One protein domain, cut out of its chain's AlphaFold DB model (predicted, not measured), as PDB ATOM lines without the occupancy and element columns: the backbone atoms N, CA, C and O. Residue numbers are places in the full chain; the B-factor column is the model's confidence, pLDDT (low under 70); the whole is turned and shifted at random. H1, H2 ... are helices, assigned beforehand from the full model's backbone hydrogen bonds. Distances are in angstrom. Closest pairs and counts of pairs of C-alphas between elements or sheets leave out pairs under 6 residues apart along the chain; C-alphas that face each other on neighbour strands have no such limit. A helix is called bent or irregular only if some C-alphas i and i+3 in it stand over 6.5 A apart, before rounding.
ATOM      1  N   THR A 166     -10.844  17.816 -82.006       59.19
ATOM      2  CA  THR A 166     -11.446  18.968 -82.692       59.19
ATOM      3  C   THR A 166     -11.613  20.172 -81.774       59.19
ATOM      4  O   THR A 166     -11.348  21.280 -82.225       59.19
ATOM      5  N   THR A 167     -11.970  20.004 -80.495       59.75
ATOM      6  CA  THR A 167     -12.065  21.138 -79.561       59.75
ATOM      7  C   THR A 167     -10.694  21.699 -79.201       59.75
ATOM      8  O   THR A 167     -10.558  22.917 -79.163       59.75
ATOM      9  N   ILE A 168      -9.656  20.865 -79.042       61.69
ATOM     10  CA  ILE A 168      -8.269  21.344 -78.879       61.69
ATOM     11  C   ILE A 168      -7.816  22.129 -80.115       61.69
ATOM     12  O   ILE A 168      -7.301  23.236 -79.970       61.69
ATOM     13  N   LEU A 169      -8.027  21.600 -81.326       63.81
ATOM     14  CA  LEU A 169      -7.649  22.291 -82.564       63.81
ATOM     15  C   LEU A 169      -8.416  23.604 -82.749       63.81
ATOM     16  O   LEU A 169      -7.812  24.604 -83.122       63.81
ATOM     17  N   LEU A 170      -9.719  23.624 -82.461       68.81
ATOM     18  CA  LEU A 170     -10.574  24.806 -82.602       68.81
ATOM     19  C   LEU A 170     -10.256  25.856 -81.521       68.81
ATOM     20  O   LEU A 170     -10.217  27.042 -81.833       68.81
ATOM     21  N   PHE A 171      -9.903  25.443 -80.299       70.56
ATOM     22  CA  PHE A 171      -9.360  26.331 -79.263       70.56
ATOM     23  C   PHE A 171      -8.008  26.927 -79.675       70.56
ATOM     24  O   PHE A 171      -7.833  28.141 -79.603       70.56
ATOM     25  N   PHE A 172      -7.073  26.116 -80.185       68.12
ATOM     26  CA  PHE A 172      -5.819  26.619 -80.761       68.12
ATOM     27  C   PHE A 172      -6.064  27.564 -81.945       68.12
ATOM     28  O   PHE A 172      -5.321  28.528 -82.110       68.12
ATOM     29  N   PHE A 173      -7.115  27.340 -82.737       66.06
ATOM     30  CA  PHE A 173      -7.482  28.228 -83.838       66.06
ATOM     31  C   PHE A 173      -8.066  29.557 -83.355       66.06
ATOM     32  O   PHE A 173      -7.695  30.611 -83.870       66.06
ATOM     33  N   LEU A 174      -8.940  29.538 -82.347       65.50
ATOM     34  CA  LEU A 174      -9.493  30.743 -81.728       65.50
ATOM     35  C   LEU A 174      -8.391  31.551 -81.038       65.50
ATOM     36  O   LEU A 174      -8.175  32.699 -81.409       65.50
ATOM     37  N   THR A 175      -7.634  30.948 -80.121       69.94
ATOM     38  CA  THR A 175      -6.545  31.624 -79.393       69.94
ATOM     39  C   THR A 175      -5.413  32.063 -80.325       69.94
ATOM     40  O   THR A 175      -4.887  33.163 -80.190       69.94
ATOM     41  N   GLY A 176      -5.060  31.247 -81.323       68.94
ATOM     42  CA  GLY A 176      -4.055  31.600 -82.327       68.94
ATOM     43  C   GLY A 176      -4.501  32.743 -83.242       68.94
ATOM     44  O   GLY A 176      -3.709  33.637 -83.533       68.94
ATOM     45  N   SER A 177      -5.769  32.766 -83.665       64.38
ATOM     46  CA  SER A 177      -6.295  33.843 -84.514       64.38
ATOM     47  C   SER A 177      -6.574  35.135 -83.747       64.38
ATOM     48  O   SER A 177      -6.359  36.203 -84.315       64.38
ATOM     49  N   THR A 178      -6.969  35.093 -82.468       68.12
ATOM     50  CA  THR A 178      -7.079  36.307 -81.639       68.12
ATOM     51  C   THR A 178      -5.710  36.891 -81.309       68.12
ATOM     52  O   THR A 178      -5.548  38.102 -81.438       68.12
ATOM     53  N   LEU A 179      -4.703  36.065 -80.997       64.75
ATOM     54  CA  LEU A 179      -3.313  36.518 -80.847       64.75
ATOM     55  C   LEU A 179      -2.767  37.124 -82.145       64.75
ATOM     56  O   LEU A 179      -2.218  38.222 -82.114       64.75
ATOM     57  N   LEU A 180      -2.971  36.471 -83.294       64.62
ATOM     58  CA  LEU A 180      -2.554  37.012 -84.593       64.62
ATOM     59  C   LEU A 180      -3.278  38.329 -84.916       64.62
ATOM     60  O   LEU A 180      -2.663  39.260 -85.427       64.62
ATOM     61  N   ARG A 181      -4.571  38.441 -84.590       63.31
ATOM     62  CA  ARG A 181      -5.371  39.653 -84.823       63.31
ATOM     63  C   ARG A 181      -4.999  40.796 -83.877       63.31
ATOM     64  O   ARG A 181      -5.042  41.939 -84.310       63.31
ATOM     65  N   LEU A 182      -4.579  40.503 -82.643       61.38
ATOM     66  CA  LEU A 182      -3.955  41.472 -81.730       61.38
ATOM     67  C   LEU A 182      -2.609  41.958 -82.281       61.38
ATOM     68  O   LEU A 182      -2.406  43.165 -82.399       61.38
ATOM     69  N   LEU A 183      -1.738  41.036 -82.707       61.75
ATOM     70  CA  LEU A 183      -0.435  41.347 -83.311       61.75
ATOM     71  C   LEU A 183      -0.570  42.212 -84.583       61.75
ATOM     72  O   LEU A 183       0.272  43.066 -84.845       61.75
ATOM     73  N   LEU A 184      -1.647  42.009 -85.353       62.91
ATOM     74  CA  LEU A 184      -1.990  42.779 -86.556       62.91
ATOM     75  C   LEU A 184      -2.732  44.102 -86.276       62.91
ATOM     76  O   LEU A 184      -2.727  44.968 -87.146       62.91
ATOM     77  N   LEU A 185      -3.348  44.291 -85.100       60.06
ATOM     78  CA  LEU A 185      -3.935  45.580 -84.681       60.06
ATOM     79  C   LEU A 185      -2.902  46.529 -84.050       60.06
ATOM     80  O   LEU A 185      -3.093  47.742 -84.027       60.06
ATOM     81  N   HIS A 186      -1.795  45.978 -83.558       51.31
ATOM     82  CA  HIS A 186      -0.741  46.688 -82.839       51.31
ATOM     83  C   HIS A 186       0.091  47.740 -83.623       51.31
ATOM     84  O   HIS A 186       0.549  48.690 -82.977       51.31
ATOM     85  N   PRO A 187       0.316  47.673 -84.960       55.47
ATOM     86  CA  PRO A 187       1.299  48.545 -85.618       55.47
ATOM     87  C   PRO A 187       0.917  50.037 -85.670       55.47
ATOM     88  O   PRO A 187       1.735  50.847 -86.091       55.47
ATOM     89  N   LEU A 188      -0.281  50.418 -85.207       53.69
ATOM     90  CA  LEU A 188      -0.704  51.816 -85.053       53.69
ATOM     91  C   LEU A 188      -0.308  52.456 -83.705       53.69
ATOM     92  O   LEU A 188      -0.523  53.653 -83.533       53.69
ATOM     93  N   LEU A 189       0.265  51.700 -82.754       52.78
ATOM     94  CA  LEU A 189       0.654  52.227 -81.431       52.78
ATOM     95  C   LEU A 189       2.001  51.701 -80.884       52.78
ATOM     96  O   LEU A 189       2.494  52.214 -79.882       52.78
ATOM     97  N   GLN A 190       2.592  50.658 -81.482       51.53
ATOM     98  CA  GLN A 190       3.582  49.819 -80.788       51.53
ATOM     99  C   GLN A 190       5.085  49.997 -81.148       51.53
ATOM    100  O   GLN A 190       5.878  49.195 -80.662       51.53
ATOM    101  N   SER A 191       5.550  50.965 -81.952       59.56
ATOM    102  CA  SER A 191       6.933  50.952 -82.521       59.56
ATOM    103  C   SER A 191       8.082  50.631 -81.534       59.56
ATOM    104  O   SER A 191       8.946  49.807 -81.850       59.56
ATOM    105  N   ASN A 192       8.053  51.187 -80.316       59.81
ATOM    106  CA  ASN A 192       9.018  50.879 -79.247       59.81
ATOM    107  C   ASN A 192       8.619  49.688 -78.348       59.81
ATOM    108  O   ASN A 192       9.487  49.023 -77.787       59.81
ATOM    109  N   LEU A 193       7.325  49.381 -78.202       74.56
ATOM    110  CA  LEU A 193       6.874  48.262 -77.362       74.56
ATOM    111  C   LEU A 193       7.003  46.910 -78.084       74.56
ATOM    112  O   LEU A 193       7.310  45.904 -77.456       74.56
ATOM    113  N   GLN A 194       6.802  46.865 -79.404       74.06
ATOM    114  CA  GLN A 194       6.898  45.640 -80.206       74.06
ATOM    115  C   GLN A 194       8.343  45.203 -80.424       74.06
ATOM    116  O   GLN A 194       8.621  44.009 -80.410       74.06
ATOM    117  N   THR A 195       9.263  46.155 -80.578       75.19
ATOM    118  CA  THR A 195      10.708  45.894 -80.618       75.19
ATOM    119  C   THR A 195      11.203  45.374 -79.269       75.19
ATOM    120  O   THR A 195      11.885  44.350 -79.235       75.19
ATOM    121  N   LEU A 196      10.776  45.980 -78.155       80.69
ATOM    122  CA  LEU A 196      11.085  45.490 -76.807       80.69
ATOM    123  C   LEU A 196      10.456  44.114 -76.513       80.69
ATOM    124  O   LEU A 196      11.113  43.260 -75.923       80.69
ATOM    125  N   LEU A 197       9.229  43.852 -76.977       85.62
ATOM    126  CA  LEU A 197       8.570  42.546 -76.839       85.62
ATOM    127  C   LEU A 197       9.240  41.457 -77.698       85.62
ATOM    128  O   LEU A 197       9.410  40.337 -77.221       85.62
ATOM    129  N   LEU A 198       9.669  41.773 -78.929       83.31
ATOM    130  CA  LEU A 198      10.471  40.857 -79.753       83.31
ATOM    131  C   LEU A 198      11.820  40.555 -79.097       83.31
ATOM    132  O   LEU A 198      12.233  39.398 -79.082       83.31
ATOM    133  N   LEU A 199      12.491  41.569 -78.543       86.50
ATOM    134  CA  LEU A 199      13.767  41.406 -77.847       86.50
ATOM    135  C   LEU A 199      13.607  40.516 -76.606       86.50
ATOM    136  O   LEU A 199      14.373  39.572 -76.429       86.50
ATOM    137  N   LEU A 200      12.573  40.758 -75.794       90.25
ATOM    138  CA  LEU A 200      12.244  39.942 -74.624       90.25
ATOM    139  C   LEU A 200      11.946  38.486 -75.015       90.25
ATOM    140  O   LEU A 200      12.469  37.563 -74.391       90.25
ATOM    141  N   LEU A 201      11.158  38.268 -76.072       91.69
ATOM    142  CA  LEU A 201      10.843  36.936 -76.593       91.69
ATOM    143  C   LEU A 201      12.090  36.226 -77.146       91.69
ATOM    144  O   LEU A 201      12.271  35.032 -76.919       91.69
ATOM    145  N   TRP A 202      12.973  36.952 -77.834       94.00
ATOM    146  CA  TRP A 202      14.231  36.417 -78.354       94.00
ATOM    147  C   TRP A 202      15.186  36.016 -77.225       94.00
ATOM    148  O   TRP A 202      15.744  34.919 -77.266       94.00
ATOM    149  N   ILE A 203      15.309  36.832 -76.172       91.88
ATOM    150  CA  ILE A 203      16.060  36.489 -74.952       91.88
ATOM    151  C   ILE A 203      15.448  35.251 -74.279       91.88
ATOM    152  O   ILE A 203      16.173  34.313 -73.951       91.88
ATOM    153  N   LEU A 204      14.121  35.193 -74.138       92.19
ATOM    154  CA  LEU A 204      13.415  34.070 -73.508       92.19
ATOM    155  C   LEU A 204      13.585  32.740 -74.269       92.19
ATOM    156  O   LEU A 204      13.561  31.680 -73.651       92.19
ATOM    157  N   ILE A 205      13.784  32.781 -75.590       89.75
ATOM    158  CA  ILE A 205      14.043  31.597 -76.430       89.75
ATOM    159  C   ILE A 205      15.536  31.228 -76.459       89.75
ATOM    160  O   ILE A 205      15.880  30.046 -76.441       89.75
ATOM    161  N   THR A 206      16.437  32.214 -76.504       91.50
ATOM    162  CA  THR A 206      17.887  31.975 -76.632       91.50
ATOM    163  C   THR A 206      18.561  31.628 -75.308       91.50
ATOM    164  O   THR A 206      19.428  30.755 -75.297       91.50
ATOM    165  N   LEU A 207      18.153  32.234 -74.189       91.94
ATOM    166  CA  LEU A 207      18.771  32.014 -72.877       91.94
ATOM    167  C   LEU A 207      18.682  30.545 -72.405       91.94
ATOM    168  O   LEU A 207      19.719  30.007 -72.013       91.94
ATOM    169  N   PRO A 208      17.533  29.833 -72.498       89.69
ATOM    170  CA  PRO A 208      17.472  28.413 -72.148       89.69
ATOM    171  C   PRO A 208      18.294  27.538 -73.099       89.69
ATOM    172  O   PRO A 208      18.854  26.530 -72.675       89.69
ATOM    173  N   LEU A 209      18.393  27.922 -74.376       89.94
ATOM    174  CA  LEU A 209      19.166  27.192 -75.381       89.94
ATOM    175  C   LEU A 209      20.677  27.309 -75.121       89.94
ATOM    176  O   LEU A 209      21.397  26.315 -75.198       89.94
ATOM    177  N   LEU A 210      21.140  28.508 -74.755       93.00
ATOM    178  CA  LEU A 210      22.521  28.783 -74.359       93.00
ATOM    179  C   LEU A 210      22.872  28.082 -73.037       93.00
ATOM    180  O   LEU A 210      23.940  27.483 -72.922       93.00
ATOM    181  N   LEU A 211      21.950  28.085 -72.069       92.88
ATOM    182  CA  LEU A 211      22.103  27.357 -70.808       92.88
ATOM    183  C   LEU A 211      22.203  25.841 -71.048       92.88
ATOM    184  O   LEU A 211      23.095  25.197 -70.505       92.88
ATOM    185  N   LEU A 212      21.354  25.272 -71.911       91.00
ATOM    186  CA  LEU A 212      21.388  23.853 -72.291       91.00
ATOM    187  C   LEU A 212      22.678  23.466 -73.039       91.00
ATOM    188  O   LEU A 212      23.140  22.327 -72.924       91.00
ATOM    189  N   LEU A 213      23.264  24.408 -73.786       89.06
ATOM    190  CA  LEU A 213      24.549  24.239 -74.465       89.06
ATOM    191  C   LEU A 213      25.725  24.266 -73.472       89.06
ATOM    192  O   LEU A 213      26.624  23.437 -73.579       89.06
TER     193      LEU A 213
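Overview. This is residues 166 to 213 of the 302 residues of an uncharacterized protein of Lygus hesperus (UniProt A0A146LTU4). Two long helices, H1 and H2, form the arms of an open, flat V, with the turn between them at its point and the first and last printed residues at its two tips. The 48 printed residues hold two named helices, H1 then H2, and no named strand; the class is all helix. The whole is only just extended, close to loose, with a radius of gyration of the C-alphas of 14.7 A and spans of 37 by 32 by 7 A.

Along the chain. H1, residues 166 to 188, runs 34.6 A from C-alpha 166 at (-11.446, 18.968, -82.692) to C-alpha 188 at (-0.704, 51.816, -85.053). It is irregular: C-alphas 185 and 188 are 7.0 A apart. H2, residues 191 to 213, runs 33.0 A and ends with C-alpha 213 at (24.549, 24.239, -74.465). H2 is neither bent nor irregular, but only just: C-alphas 205 and 208 are 6.3 A apart.

Arrangement. H1 and H2 meet only through their tight link, residues 189 and 190. They are near each other, with 5 pairs of C-alphas within 10 A. Residues 166 to 182 of H1 and 195 to 213 of H2 stand free. Of the O i to N i+4 pairs, 17 of 19 in H1 and 16 of 19 in H2 are within hydrogen-bond range.

Size, cuts and confidence. The two C-alphas farthest apart, those of Leu 188 and Leu 213, are 38.9 A apart. The printed part has no cut. Mean pLDDT of the printed part is 73.3; residues 166 to 170 and 172 to 192 are under 70.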